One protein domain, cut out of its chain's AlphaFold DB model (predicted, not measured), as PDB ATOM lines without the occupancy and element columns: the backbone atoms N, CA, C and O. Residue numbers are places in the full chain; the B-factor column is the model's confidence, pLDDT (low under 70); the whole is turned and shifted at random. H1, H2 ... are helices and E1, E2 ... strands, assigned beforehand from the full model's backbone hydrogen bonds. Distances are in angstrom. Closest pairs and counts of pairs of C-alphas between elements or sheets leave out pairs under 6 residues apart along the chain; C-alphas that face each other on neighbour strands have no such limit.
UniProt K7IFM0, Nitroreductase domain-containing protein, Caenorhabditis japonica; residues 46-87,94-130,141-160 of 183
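This is residues 46 to 87, 94 to 130 and 141 to 160 of the 183 residues of the protein "Nitroreductase domain-containing protein" of Caenorhabditis japonica (UniProt K7IFM0). A narrow ribbon of two antiparallel strands, E1 and E2, has the first turns of the long helix H3 and the short helix H4 gathered at one end, and helix H2 on the E1 side with few close C-alphas. Away from this loose body, helix H1 sticks out as a free arm, and the last residues of H3, 124 to 127, stand free as well. The printed part has 99 residues, with four named helices and two named strands in the order H1, H2, E1, H3, H4, E2; the sheet has the order E1 - E2, and the class is mostly helix. The whole is loose, with a radius of gyration of the C-alphas of 17.9 A, and elongated, spanning 58 by 35 by 34 A.

The sheet pairs E1, residues 97 to 102, with E2, residues 154 to 159, and the two are antiparallel, with 159 degrees between their N-to-C directions. C-alphas 97 and 159 face each other at 4.9 A, and C-alphas 102 and 154 at 5.0 A. Across the pair, N 98 and O 158 are within hydrogen-bond range at 2.9 A, as are N 156 and O 100 at 2.9 A. H3, residues 105 to 127, has the C-alpha of Lys 108 6.8 A from that of Val 102 in E1 and 7.2 A from that of Val 154 in E2, the closest C-alphas of each pair. H4, residues 147 to 150, touches H3, with residues 105 to 112 of H3 alone; the closest C-alphas, those of Lys 108 and Thr 149, are 5.5 A apart. The closest C-alphas of H4 and E2 are those of Ile 148 and Val 154, 6.6 A apart, while H4 and E1 are apart. H2, residues 75 to 86, touches no helix; its closest C-alpha to E1 is that of Leu 82, 7.3 A from that of Phe 99, and H2 and E2 are apart. H1, residues 46 to 61, is apart from H2, H3, H4, E1 and E2. In H1, H2 and H3 every pair of O i and N i+4 is within hydrogen-bond range, and H4 is too short for such a pair.

E1 runs from Trp 97 to Val 102, 15.8 A from first to last C-alpha, and E2 from Val 154 to His 159, 16.4 A, ending with C-alpha 159 at (105.735, 133.514, 134.536). H3 is the longest helix, 23 residues from Asp 105 to Lys 127 and 32.5 A long, with C-alpha 105 at (125.397, 121.692, 142.138). H4 spans Tyr 147 to Asp 150, 4.8 A. H2 spans Leu 75 to Gly 86, 16.5 A. H1 begins at Asp 46, with its C-alpha at (126.854, 160.507, 114.561), and reaches Met 61 after 23.1 A.

The two C-alphas farthest apart, those of Asp 46 and Lys 128, are 58.4 A from each other. Residues 46 to 64 and 124 to 130 stand free; the body without them has 73 residues and spans 37 by 31 by 22 A. Two cuts break the printed part: residues 88 to 93 are not printed, with C-alphas 87 and 94 at 11.7 A, and neither are residues 131 to 140, with C-alphas 130 and 141 at 19.4 A. Of the links that are printed whole, H1 to H2 is long, with 13 residues, and E1 to H3 and H4 to E2 are tight. The mean pLDDT of the printed part is 88.8; residues 123 to 130 and 141 to 142 are under 70.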
ATOM      1  N   ASP A  46     125.642 161.281 114.871       94.06
ATOM      2  CA  ASP A  46     126.854 160.507 114.561       94.06
ATOM      3  C   ASP A  46     127.120 159.430 115.623       94.06
ATOM      4  O   ASP A  46     127.457 158.281 115.319       94.06
ATOM      5  N   LEU A  47     126.934 159.789 116.898       92.88
ATOM      6  CA  LEU A  47     127.099 158.862 118.013       92.88
ATOM      7  C   LEU A  47     125.958 157.837 118.053       92.88
ATOM      8  O   LEU A  47     126.199 156.666 118.337       92.88
ATOM      9  N   THR A  48     124.736 158.250 117.717       92.12
ATOM     10  CA  THR A  48     123.567 157.366 117.616       92.12
ATOM     11  C   THR A  48     123.751 156.318 116.517       92.12
ATOM     12  O   THR A  48     123.540 155.129 116.765       92.12
ATOM     13  N   LEU A  49     124.200 156.731 115.328       95.38
ATOM     14  CA  LEU A  49     124.509 155.834 114.210       95.38
ATOM     15  C   LEU A  49     125.625 154.853 114.575       95.38
ATOM     16  O   LEU A  49     125.520 153.655 114.312       95.38
ATOM     17  N   ARG A  50     126.675 155.339 115.239       95.88
ATOM     18  CA  ARG A  50     127.766 154.480 115.700       95.88
ATOM     19  C   ARG A  50     127.296 153.449 116.729       95.88
ATOM     20  O   ARG A  50     127.622 152.271 116.601       95.88
ATOM     21  N   ASN A  51     126.539 153.875 117.738       94.31
ATOM     22  CA  ASN A  51     126.063 152.993 118.804       94.31
ATOM     23  C   ASN A  51     125.100 151.926 118.272       94.31
ATOM     24  O   ASN A  51     125.185 150.769 118.683       94.31
ATOM     25  N   SER A  52     124.216 152.295 117.340       96.56
ATOM     26  CA  SER A  52     123.290 151.338 116.727       96.56
ATOM     27  C   SER A  52     124.029 150.280 115.902       96.56
ATOM     28  O   SER A  52     123.695 149.097 116.001       96.56
ATOM     29  N   GLN A  53     125.079 150.673 115.169       97.62
ATOM     30  CA  GLN A  53     125.913 149.744 114.406       97.62
ATOM     31  C   GLN A  53     126.671 148.769 115.319       97.62
ATOM     32  O   GLN A  53     126.640 147.563 115.074       97.62
ATOM     33  N   ILE A  54     127.293 149.263 116.397       98.06
ATOM     34  CA  ILE A  54     127.998 148.415 117.375       98.06
ATOM     35  C   ILE A  54     127.032 147.398 117.991       98.06
ATOM     36  O   ILE A  54     127.312 146.201 117.999       98.06
ATOM     37  N   PHE A  55     125.860 147.852 118.440       97.56
ATOM     38  CA  PHE A  55     124.858 146.971 119.034       97.56
ATOM     39  C   PHE A  55     124.368 145.894 118.052       97.56
ATOM     40  O   PHE A  55     124.215 144.726 118.423       97.56
ATOM     41  N   TYR A  56     124.151 146.259 116.783       98.12
ATOM     42  CA  TYR A  56     123.799 145.300 115.736       98.12
ATOM     43  C   TYR A  56     124.883 144.227 115.557       98.12
ATOM     44  O   TYR A  56     124.565 143.037 115.496       98.12
ATOM     45  N   GLU A  57     126.154 144.627 115.500       98.25
ATOM     46  CA  GLU A  57     127.283 143.706 115.345       98.25
ATOM     47  C   GLU A  57     127.430 142.765 116.547       98.25
ATOM     48  O   GLU A  57     127.589 141.554 116.360       98.25
ATOM     49  N   GLU A  58     127.279 143.276 117.771       97.56
ATOM     50  CA  GLU A  58     127.267 142.465 118.995       97.56
ATOM     51  C   GLU A  58     126.143 141.420 118.972       97.56
ATOM     52  O   GLU A  58     126.378 140.227 119.195       97.56
ATOM     53  N   MET A  59     124.920 141.836 118.631       97.69
ATOM     54  CA  MET A  59     123.766 140.934 118.581       97.69
ATOM     55  C   MET A  59     123.872 139.908 117.452       97.69
ATOM     56  O   MET A  59     123.465 138.754 117.626       97.69
ATOM     57  N   LYS A  60     124.471 140.286 116.318       97.19
ATOM     58  CA  LYS A  60     124.743 139.391 115.185       97.19
ATOM     59  C   LYS A  60     125.709 138.261 115.555       97.19
ATOM     60  O   LYS A  60     125.573 137.152 115.037       97.19
ATOM     61  N   MET A  61     126.661 138.511 116.455       97.19
ATOM     62  CA  MET A  61     127.616 137.497 116.917       97.19
ATOM     63  C   MET A  61     127.019 136.497 117.919       97.19
ATOM     64  O   MET A  61     127.601 135.432 118.142       97.19
ATOM     65  N   ARG A  62     125.857 136.786 118.521       97.38
ATOM     66  CA  ARG A  62     125.250 135.930 119.550       97.38
ATOM     67  C   ARG A  62     124.857 134.559 118.987       97.38
ATOM     68  O   ARG A  62     124.054 134.443 118.062       97.38
ATOM     69  N   ARG A  63     125.338 133.485 119.621       94.75
ATOM     70  CA  ARG A  63     124.980 132.091 119.300       94.75
ATOM     71  C   ARG A  63     124.446 131.362 120.529       94.75
ATOM     72  O   ARG A  63     124.813 131.671 121.656       94.75
ATOM     73  N   SER A  64     123.582 130.372 120.311       91.94
ATOM     74  CA  SER A  64     123.144 129.468 121.379       91.94
ATOM     75  C   SER A  64     124.218 128.410 121.634       91.94
ATOM     76  O   SER A  64     124.372 127.476 120.844       91.94
ATOM     77  N   CYS A  65     124.953 128.557 122.732       91.12
ATOM     78  CA  CYS A  65     125.990 127.621 123.160       91.12
ATOM     79  C   CYS A  65     125.397 126.502 124.030       91.12
ATOM     80  O   CYS A  65     124.483 126.734 124.818       91.12
ATOM     81  N   ARG A  66     125.916 125.277 123.883       91.19
ATOM     82  CA  ARG A  66     125.518 124.088 124.670       91.19
ATOM     83  C   ARG A  66     126.705 123.412 125.362       91.19
ATOM     84  O   ARG A  66     126.594 122.281 125.816       91.19
ATOM     85  N   GLN A  67     127.833 124.107 125.427       92.88
ATOM     86  CA  GLN A  67     129.041 123.675 126.111       92.88
ATOM     87  C   GLN A  67     129.568 124.887 126.873       92.88
ATOM     88  O   GLN A  67     129.794 125.938 126.270       92.88
ATOM     89  N   PHE A  68     129.686 124.754 128.190       95.06
ATOM     90  CA  PHE A  68     130.045 125.849 129.085       95.06
ATOM     91  C   PHE A  68     131.304 125.488 129.863       95.06
ATOM     92  O   PHE A  68     131.588 124.320 130.109       95.06
ATOM     93  N   SER A  69     132.066 126.513 130.230       95.19
ATOM     94  CA  SER A  69     133.154 126.378 131.191       95.19
ATOM     95  C   SER A  69     132.585 126.395 132.608       95.19
ATOM     96  O   SER A  69     131.641 127.136 132.876       95.19
ATOM     97  N   THR A  70     133.220 125.653 133.513       93.38
ATOM     98  CA  THR A  70     132.945 125.669 134.958       93.38
ATOM     99  C   THR A  70     133.546 126.879 135.677       93.38
ATOM    100  O   THR A  70     133.487 126.961 136.899       93.38
ATOM    101  N   ARG A  71     134.155 127.823 134.944       95.12
ATOM    102  CA  ARG A  71     134.725 129.047 135.511       95.12
ATOM    103  C   ARG A  71     133.643 129.878 136.203       95.12
ATOM    104  O   ARG A  71     132.624 130.198 135.591       95.12
ATOM    105  N   ASP A  72     133.933 130.304 137.427       91.75
ATOM    106  CA  ASP A  72     133.045 131.166 138.199       91.75
ATOM    107  C   ASP A  72     132.770 132.509 137.510       91.75
ATOM    108  O   ASP A  72     133.604 133.082 136.796       91.75
ATOM    109  N   VAL A  73     131.569 133.026 137.766       93.12
ATOM    110  CA  VAL A  73     131.088 134.313 137.264       93.12
ATOM    111  C   VAL A  73     130.670 135.176 138.458       93.12
ATOM    112  O   VAL A  73     129.906 134.706 139.301       93.12
ATOM    113  N   PRO A  74     131.126 136.439 138.552       93.12
ATOM    114  CA  PRO A  74     130.706 137.342 139.617       93.12
ATOM    115  C   PRO A  74     129.180 137.485 139.703       93.12
ATOM    116  O   PRO A  74     128.522 137.810 138.714       93.12
ATOM    117  N   LEU A  75     128.621 137.327 140.908       86.44
ATOM    118  CA  LEU A  75     127.172 137.406 141.137       86.44
ATOM    119  C   LEU A  75     126.577 138.753 140.696       86.44
ATOM    120  O   LEU A  75     125.460 138.799 140.187       86.44
ATOM    121  N   LYS A  76     127.345 139.842 140.819       87.00
ATOM    122  CA  LYS A  76     126.948 141.184 140.373       87.00
ATOM    123  C   LYS A  76     126.631 141.242 138.873       87.00
ATOM    124  O   LYS A  76     125.705 141.943 138.479       87.00
ATOM    125  N   LEU A  77     127.331 140.465 138.040       91.12
ATOM    126  CA  LEU A  77     127.007 140.370 136.611       91.12
ATOM    127  C   LEU A  77     125.639 139.718 136.405       91.12
ATOM    128  O   LEU A  77     124.830 140.233 135.640       91.12
ATOM    129  N   ILE A  78     125.351 138.632 137.130       90.69
ATOM    130  CA  ILE A  78     124.043 137.966 137.079       90.69
ATOM    131  C   ILE A  78     122.937 138.918 137.544       90.69
ATOM    132  O   ILE A  78     121.911 139.035 136.881       90.69
ATOM    133  N   GLN A  79     123.159 139.654 138.633       87.94
ATOM    134  CA  GLN A  79     122.211 140.656 139.123       87.94
ATOM    135  C   GLN A  79     121.937 141.743 138.081       87.94
ATOM    136  O   GLN A  79     120.776 142.043 137.826       87.94
ATOM    137  N   ASN A  80     122.975 142.291 137.443       87.19
ATOM    138  CA  ASN A  80     122.806 143.304 136.401       87.19
ATOM    139  C   ASN A  80     122.009 142.753 135.205       87.19
ATOM    140  O   ASN A  80     121.095 143.423 134.740       87.19
ATOM    141  N   LEU A  81     122.272 141.514 134.765       92.44
ATOM    142  CA  LEU A  81     121.487 140.864 133.704       92.44
ATOM    143  C   LEU A  81     119.998 140.755 134.068       92.44
ATOM    144  O   LEU A  81     119.136 141.023 133.233       92.44
ATOM    145  N   LEU A  82     119.690 140.387 135.317       89.94
ATOM    146  CA  LEU A  82     118.312 140.279 135.798       89.94
ATOM    147  C   LEU A  82     117.640 141.645 135.973       89.94
ATOM    148  O   LEU A  82     116.465 141.776 135.634       89.94
ATOM    149  N   LYS A  83     118.371 142.664 136.451       86.56
ATOM    150  CA  LYS A  83     117.882 144.052 136.501       86.56
ATOM    151  C   LYS A  83     117.492 144.519 135.098       86.56
ATOM    152  O   LYS A  83     116.369 144.977 134.920       86.56
ATOM    153  N   THR A  84     118.361 144.309 134.105       90.38
ATOM    154  CA  THR A  84     118.085 144.633 132.696       90.38
ATOM    155  C   THR A  84     116.875 143.871 132.159       90.38
ATOM    156  O   THR A  84     116.006 144.465 131.534       90.38
ATOM    157  N   ALA A  85     116.754 142.566 132.426       90.38
ATOM    158  CA  ALA A  85     115.571 141.806 132.010       90.38
ATOM    159  C   ALA A  85     114.279 142.361 132.645       90.38
ATOM    160  O   ALA A  85     113.240 142.439 131.986       90.38
ATOM    161  N   GLY A  86     114.366 142.798 133.904       88.44
ATOM    162  CA  GLY A  86     113.267 143.380 134.669       88.44
ATOM    163  C   GLY A  86     112.793 144.758 134.197       88.44
ATOM    164  O   GLY A  86     111.705 145.160 134.597       88.44
ATOM    165  N   THR A  87     113.541 145.462 133.337       88.06
ATOM    166  CA  THR A  87     113.080 146.722 132.721       88.06
ATOM    167  C   THR A  87     112.162 146.497 131.518       88.06
ATOM    168  O   THR A  87     111.720 147.461 130.893       88.06
ATOM    169  N   LEU A  94     102.593 144.977 135.979       83.44
ATOM    170  CA  LEU A  94     102.493 143.851 136.912       83.44
ATOM    171  C   LEU A  94     103.825 143.129 137.147       83.44
ATOM    172  O   LEU A  94     103.973 142.477 138.175       83.44
ATOM    173  N   GLN A  95     104.771 143.228 136.205       86.00
ATOM    174  CA  GLN A  95     106.079 142.559 136.246       86.00
ATOM    175  C   GLN A  95     105.970 141.060 136.610       86.00
ATOM    176  O   GLN A  95     106.581 140.625 137.588       86.00
ATOM    177  N   PRO A  96     105.187 140.248 135.859       90.62
ATOM    178  CA  PRO A  96     104.804 138.885 136.249       90.62
ATOM    179  C   PRO A  96     105.918 137.854 135.996       90.62
ATOM    180  O   PRO A  96     105.666 136.757 135.500       90.62
ATOM    181  N   TRP A  97     107.168 138.196 136.287       89.38
ATOM    182  CA  TRP A  97     108.325 137.326 136.112       89.38
ATOM    183  C   TRP A  97     109.014 137.060 137.444       89.38
ATOM    184  O   TRP A  97     109.308 137.965 138.221       89.38
ATOM    185  N   THR A  98     109.332 135.791 137.681       89.31
ATOM    186  CA  THR A  98     110.234 135.367 138.751       89.31
ATOM    187  C   THR A  98     111.479 134.762 138.122       89.31
ATOM    188  O   THR A  98     111.395 133.798 137.360       89.31
ATOM    189  N   PHE A  99     112.638 135.327 138.451       91.00
ATOM    190  CA  PHE A  99     113.935 134.817 138.021       91.00
ATOM    191  C   PHE A  99     114.561 133.997 139.149       91.00
ATOM    192  O   PHE A  99     114.970 134.545 140.171       91.00
ATOM    193  N   CYS A 100     114.654 132.684 138.962       92.44
ATOM    194  CA  CYS A 100     115.342 131.796 139.891       92.44
ATOM    195  C   CYS A 100     116.791 131.603 139.431       92.44
ATOM    196  O   CYS A 100     117.040 131.080 138.342       92.44
ATOM    197  N   VAL A 101     117.745 132.007 140.270       94.19
ATOM    198  CA  VAL A 101     119.181 131.816 140.031       94.19
ATOM    199  C   VAL A 101     119.642 130.570 140.772       94.19
ATOM    200  O   VAL A 101     119.623 130.532 142.000       94.19
ATOM    201  N   VAL A 102     120.069 129.548 140.035       93.88
ATOM    202  CA  VAL A 102     120.521 128.278 140.612       93.88
ATOM    203  C   VAL A 102     122.028 128.135 140.431       93.88
ATOM    204  O   VAL A 102     122.500 127.940 139.314       93.88
ATOM    205  N   SER A 103     122.776 128.197 141.532       93.31
ATOM    206  CA  SER A 103     124.220 127.908 141.576       93.31
ATOM    207  C   SER A 103     124.554 126.574 142.249       93.31
ATOM    208  O   SER A 103     125.608 126.006 141.994       93.31
ATOM    209  N   SER A 104     123.656 126.042 143.088       93.75
ATOM    210  CA  SER A 104     123.886 124.793 143.823       93.75
ATOM    211  C   SER A 104     124.011 123.590 142.888       93.75
ATOM    212  O   SER A 104     123.065 123.259 142.166       93.75
ATOM    213  N   ASP A 105     125.139 122.882 142.956       93.44
ATOM    214  CA  ASP A 105     125.397 121.692 142.138       93.44
ATOM    215  C   ASP A 105     124.383 120.571 142.376       93.44
ATOM    216  O   ASP A 105     124.001 119.874 141.432       93.44
ATOM    217  N   SER A 106     123.881 120.419 143.607       95.06
ATOM    218  CA  SER A 106     122.863 119.409 143.919       95.06
ATOM    219  C   SER A 106     121.542 119.704 143.204       95.06
ATOM    220  O   SER A 106     120.947 118.806 142.603       95.06
ATOM    221  N   ILE A 107     121.123 120.973 143.186       93.50
ATOM    222  CA  ILE A 107     119.899 121.411 142.506       93.50
ATOM    223  C   ILE A 107     120.086 121.344 140.986       93.50
ATOM    224  O   ILE A 107     119.233 120.783 140.302       93.50
ATOM    225  N   LYS A 108     121.217 121.824 140.445       94.88
ATOM    226  CA  LYS A 108     121.529 121.706 139.006       94.88
ATOM    227  C   LYS A 108     121.512 120.245 138.545       94.88
ATOM    228  O   LYS A 108     120.939 119.930 137.503       94.88
ATOM    229  N   THR A 109     122.074 119.337 139.344       96.00
ATOM    230  CA  THR A 109     122.061 117.894 139.061       96.00
ATOM    231  C   THR A 109     120.640 117.332 139.055       96.00
ATOM    232  O   THR A 109     120.301 116.536 138.177       96.00
ATOM    233  N   MET A 110     119.791 117.747 139.999       95.88
ATOM    234  CA  MET A 110     118.384 117.341 140.036       95.88
ATOM    235  C   MET A 110     117.624 117.834 138.798       95.88
ATOM    236  O   MET A 110     116.978 117.032 138.126       95.88
ATOM    237  N   ILE A 111     117.770 119.117 138.446       94.69
ATOM    238  CA  ILE A 111     117.168 119.717 137.244       94.69
ATOM    239  C   ILE A 111     117.598 118.951 135.990       94.69
ATOM    240  O   ILE A 111     116.758 118.571 135.175       94.69
ATOM    241  N   ARG A 112     118.900 118.674 135.850       95.38
ATOM    242  CA  ARG A 112     119.438 117.918 134.715       95.38
ATOM    243  C   ARG A 112     118.800 116.537 134.603       95.38
ATOM    244  O   ARG A 112     118.375 116.169 133.516       95.38
ATOM    245  N   LYS A 113     118.707 115.788 135.707       95.00
ATOM    246  CA  LYS A 113     118.101 114.446 135.712       95.00
ATOM    247  C   LYS A 113     116.646 114.473 135.246       95.00
ATOM    248  O   LYS A 113     116.275 113.638 134.429       95.00
ATOM    249  N   ILE A 114     115.855 115.431 135.736       94.06
ATOM    250  CA  ILE A 114     114.443 115.585 135.352       94.06
ATOM    251  C   ILE A 114     114.332 115.887 133.853       94.06
ATOM    252  O   ILE A 114     113.596 115.206 133.145       94.06
ATOM    253  N   LEU A 115     115.110 116.852 133.353       90.88
ATOM    254  CA  LEU A 115     115.063 117.254 131.945       90.88
ATOM    255  C   LEU A 115     115.587 116.174 130.989       90.88
ATOM    256  O   LEU A 115     115.050 116.010 129.899       90.88
ATOM    257  N   GLU A 116     116.635 115.440 131.368       92.25
ATOM    258  CA  GLU A 116     117.146 114.330 130.556       92.25
ATOM    259  C   GLU A 116     116.172 113.139 130.541       92.25
ATOM    260  O   GLU A 116     116.062 112.473 129.514       92.25
ATOM    261  N   ALA A 117     115.460 112.866 131.642       90.00
ATOM    262  CA  ALA A 117     114.430 111.827 131.684       90.00
ATOM    263  C   ALA A 117     113.233 112.182 130.786       90.00
ATOM    264  O   ALA A 117     112.872 111.384 129.923       90.00
ATOM    265  N   ASP A 118     112.702 113.403 130.913       86.75
ATOM    266  CA  ASP A 118     111.592 113.889 130.083       86.75
ATOM    267  C   ASP A 118     111.949 113.895 128.586       86.75
ATOM    268  O   ASP A 118     111.177 113.434 127.746       86.75
ATOM    269  N   GLU A 119     113.163 114.330 128.222       83.06
ATOM    270  CA  GLU A 119     113.601 114.328 126.820       83.06
ATOM    271  C   GLU A 119     113.765 112.906 126.259       83.06
ATOM    272  O   GLU A 119     113.448 112.665 125.091       83.06
ATOM    273  N   ARG A 120     114.234 111.949 127.072       82.12
ATOM    274  CA  ARG A 120     114.301 110.535 126.667       82.12
ATOM    275  C   ARG A 120     112.903 109.982 126.389       82.12
ATOM    276  O   ARG A 120     112.709 109.360 125.343       82.12
ATOM    277  N   ASP A 121     111.939 110.249 127.266       79.50
ATOM    278  CA  ASP A 121     110.556 109.790 127.104       79.50
ATOM    279  C   ASP A 121     109.887 110.446 125.886       79.50
ATOM    280  O   ASP A 121     109.261 109.763 125.067       79.50
ATOM    281  N   ASN A 122     110.109 111.750 125.687       75.12
ATOM    282  CA  ASN A 122     109.665 112.493 124.505       75.12
ATOM    283  C   ASN A 122     110.280 111.961 123.202       75.12
ATOM    284  O   ASN A 122     109.605 111.878 122.173       75.12
ATOM    285  N   TYR A 123     111.555 111.575 123.216       67.56
ATOM    286  CA  TYR A 123     112.204 110.976 122.052       67.56
ATOM    287  C   TYR A 123     111.604 109.604 121.708       67.56
ATOM    288  O   TYR A 123     111.345 109.308 120.536       67.56
ATOM    289  N   VAL A 124     111.330 108.776 122.724       64.31
ATOM    290  CA  VAL A 124     110.691 107.460 122.561       64.31
ATOM    291  C   VAL A 124     109.251 107.593 122.054       64.31
ATOM    292  O   VAL A 124     108.843 106.825 121.179       64.31
ATOM    293  N   SER A 125     108.486 108.570 122.549       64.00
ATOM    294  CA  SER A 125     107.100 108.798 122.124       64.00
ATOM    295  C   SER A 125     107.009 109.334 120.689       64.00
ATOM    296  O   SER A 125     106.224 108.812 119.895       64.00
ATOM    297  N   ARG A 126     107.874 110.285 120.298       61.03
ATOM    298  CA  ARG A 126     107.929 110.833 118.927       61.03
ATOM    299  C   ARG A 126     108.348 109.798 117.880       61.03
ATOM    300  O   ARG A 126     107.824 109.818 116.767       61.03
ATOM    301  N   LYS A 127     109.227 108.853 118.233       56.16
ATOM    302  CA  LYS A 127     109.618 107.743 117.344       56.16
ATOM    303  C   LYS A 127     108.459 106.827 116.947       56.16
ATOM    304  O   LYS A 127     108.523 106.218 115.884       56.16
ATOM    305  N   LYS A 128     107.401 106.738 117.758       54.94
ATOM    306  CA  LYS A 128     106.225 105.908 117.452       54.94
ATOM    307  C   LYS A 128     105.283 106.535 116.414       54.94
ATOM    308  O   LYS A 128     104.417 105.827 115.916       54.94
ATOM    309  N   GLY A 129     105.429 107.828 116.096       55.44
ATOM    310  CA  GLY A 129     104.412 108.585 115.356       55.44
ATOM    311  C   GLY A 129     104.803 109.170 113.997       55.44
ATOM    312  O   GLY A 129     103.918 109.693 113.327       55.44
ATOM    313  N   ALA A 130     106.070 109.144 113.557       52.88
ATOM    314  CA  ALA A 130     106.432 109.874 112.336       52.88
ATOM    315  C   ALA A 130     107.700 109.404 111.599       52.88
ATOM    316  O   ALA A 130     108.760 109.217 112.190       52.88
ATOM    317  N   ASP A 141     123.301 111.218 120.981       61.62
ATOM    318  CA  ASP A 141     122.947 111.694 122.334       61.62
ATOM    319  C   ASP A 141     122.304 113.100 122.460       61.62
ATOM    320  O   ASP A 141     122.620 113.873 123.367       61.62
ATOM    321  N   THR A 142     121.305 113.416 121.626       67.69
ATOM    322  CA  THR A 142     120.530 114.681 121.699       67.69
ATOM    323  C   THR A 142     119.830 114.944 123.035       67.69
ATOM    324  O   THR A 142     119.564 116.101 123.367       67.69
ATOM    325  N   TRP A 143     119.527 113.901 123.811       79.44
ATOM    326  CA  TRP A 143     118.821 114.028 125.087       79.44
ATOM    327  C   TRP A 143     119.735 114.453 126.242       79.44
ATOM    328  O   TRP A 143     119.232 114.911 127.266       79.44
ATOM    329  N   ARG A 144     121.066 114.320 126.108       87.06
ATOM    330  CA  ARG A 144     122.017 114.711 127.159       87.06
ATOM    331  C   ARG A 144     122.117 116.228 127.259       87.06
ATOM    332  O   ARG A 144     122.241 116.935 126.259       87.06
ATOM    333  N   ARG A 145     122.132 116.739 128.490       90.44
ATOM    334  CA  ARG A 145     122.198 118.177 128.784       90.44
ATOM    335  C   ARG A 145     123.297 118.489 129.813       90.44
ATOM    336  O   ARG A 145     123.000 119.046 130.871       90.44
ATOM    337  N   PRO A 146     124.574 118.148 129.529       92.56
ATOM    338  CA  PRO A 146     125.682 118.341 130.471       92.56
ATOM    339  C   PRO A 146     125.894 119.804 130.865       92.56
ATOM    340  O   PRO A 146     126.162 120.099 132.025       92.56
ATOM    341  N   TYR A 147     125.606 120.729 129.949       93.25
ATOM    342  CA  TYR A 147     125.675 122.167 130.189       93.25
ATOM    343  C   TYR A 147     124.852 122.671 131.385       93.25
ATOM    344  O   TYR A 147     125.166 123.734 131.907       93.25
ATOM    345  N   ILE A 148     123.820 121.943 131.832       94.81
ATOM    346  CA  ILE A 148     123.036 122.319 133.022       94.81
ATOM    347  C   ILE A 148     123.889 122.223 134.290       94.81
ATOM    348  O   ILE A 148     123.732 123.035 135.194       94.81
ATOM    349  N   THR A 149     124.775 121.230 134.369       95.25
ATOM    350  CA  THR A 149     125.683 121.058 135.509       95.25
ATOM    351  C   THR A 149     126.975 121.842 135.326       95.25
ATOM    352  O   THR A 149     127.453 122.429 136.294       95.25
ATOM    353  N   ASP A 150     127.494 121.897 134.093       95.31
ATOM    354  CA  ASP A 150     128.782 122.534 133.790       95.31
ATOM    355  C   ASP A 150     128.724 124.059 133.942       95.31
ATOM    356  O   ASP A 150     129.700 124.681 134.353       95.31
ATOM    357  N   ALA A 151     127.582 124.679 133.616       95.75
ATOM    358  CA  ALA A 151     127.416 126.114 133.780       95.75
ATOM    359  C   ALA A 151     127.434 126.507 135.274       95.75
ATOM    360  O   ALA A 151     126.793 125.845 136.100       95.75
ATOM    361  N   PRO A 152     128.099 127.620 135.640       94.69
ATOM    362  CA  PRO A 152     128.155 128.082 137.028       94.69
ATOM    363  C   PRO A 152     126.773 128.492 137.557       94.69
ATOM    364  O   PRO A 152     126.474 128.294 138.731       94.69
ATOM    365  N   PHE A 153     125.901 128.997 136.677       95.06
ATOM    366  CA  PHE A 153     124.531 129.379 137.004       95.06
ATOM    367  C   PHE A 153     123.542 128.828 135.979       95.06
ATOM    368  O   PHE A 153     123.780 128.894 134.771       95.06
ATOM    369  N   VAL A 154     122.389 128.372 136.466       95.44
ATOM    370  CA  VAL A 154     121.199 128.094 135.658       95.44
ATOM    371  C   VAL A 154     120.134 129.121 136.023       95.44
ATOM    372  O   VAL A 154     119.733 129.222 137.181       95.44
ATOM    373  N   LEU A 155     119.696 129.900 135.034       94.81
ATOM    374  CA  LEU A 155     118.613 130.868 135.190       94.81
ATOM    375  C   LEU A 155     117.301 130.224 134.748       94.81
ATOM    376  O   LEU A 155     117.164 129.826 133.590       94.81
ATOM    377  N   VAL A 156     116.339 130.133 135.664       93.94
ATOM    378  CA  VAL A 156     114.983 129.658 135.368       93.94
ATOM    379  C   VAL A 156     114.039 130.851 135.419       93.94
ATOM    380  O   VAL A 156     113.955 131.539 136.436       93.94
ATOM    381  N   VAL A 157     113.355 131.108 134.307       92.50
ATOM    382  CA  VAL A 157     112.381 132.196 134.184       92.50
ATOM    383  C   VAL A 157     110.986 131.611 134.339       92.50
ATOM    384  O   VAL A 157     110.573 130.768 133.543       92.50
ATOM    385  N   CYS A 158     110.266 132.069 135.354       89.88
ATOM    386  CA  CYS A 158     108.893 131.663 135.622       89.88
ATOM    387  C   CYS A 158     107.950 132.834 135.356       89.88
ATOM    388  O   CYS A 158     108.224 133.958 135.774       89.88
ATOM    389  N   HIS A 159     106.823 132.557 134.704       87.12
ATOM    390  CA  HIS A 159     105.735 133.514 134.536       87.12
ATOM    391  C   HIS A 159     104.696 133.322 135.651       87.12
ATOM    392  O   HIS A 159     104.214 132.207 135.860       87.12
ATOM    393  N   GLU A 160     104.334 134.393 136.358       80.38
ATOM    394  CA  GLU A 160     103.269 134.368 137.364       80.38
ATOM    395  C   GLU A 160     101.905 134.410 136.667       80.38
ATOM    396  O   GLU A 160     101.490 135.428 136.115       80.38
TER     397      GLU A 160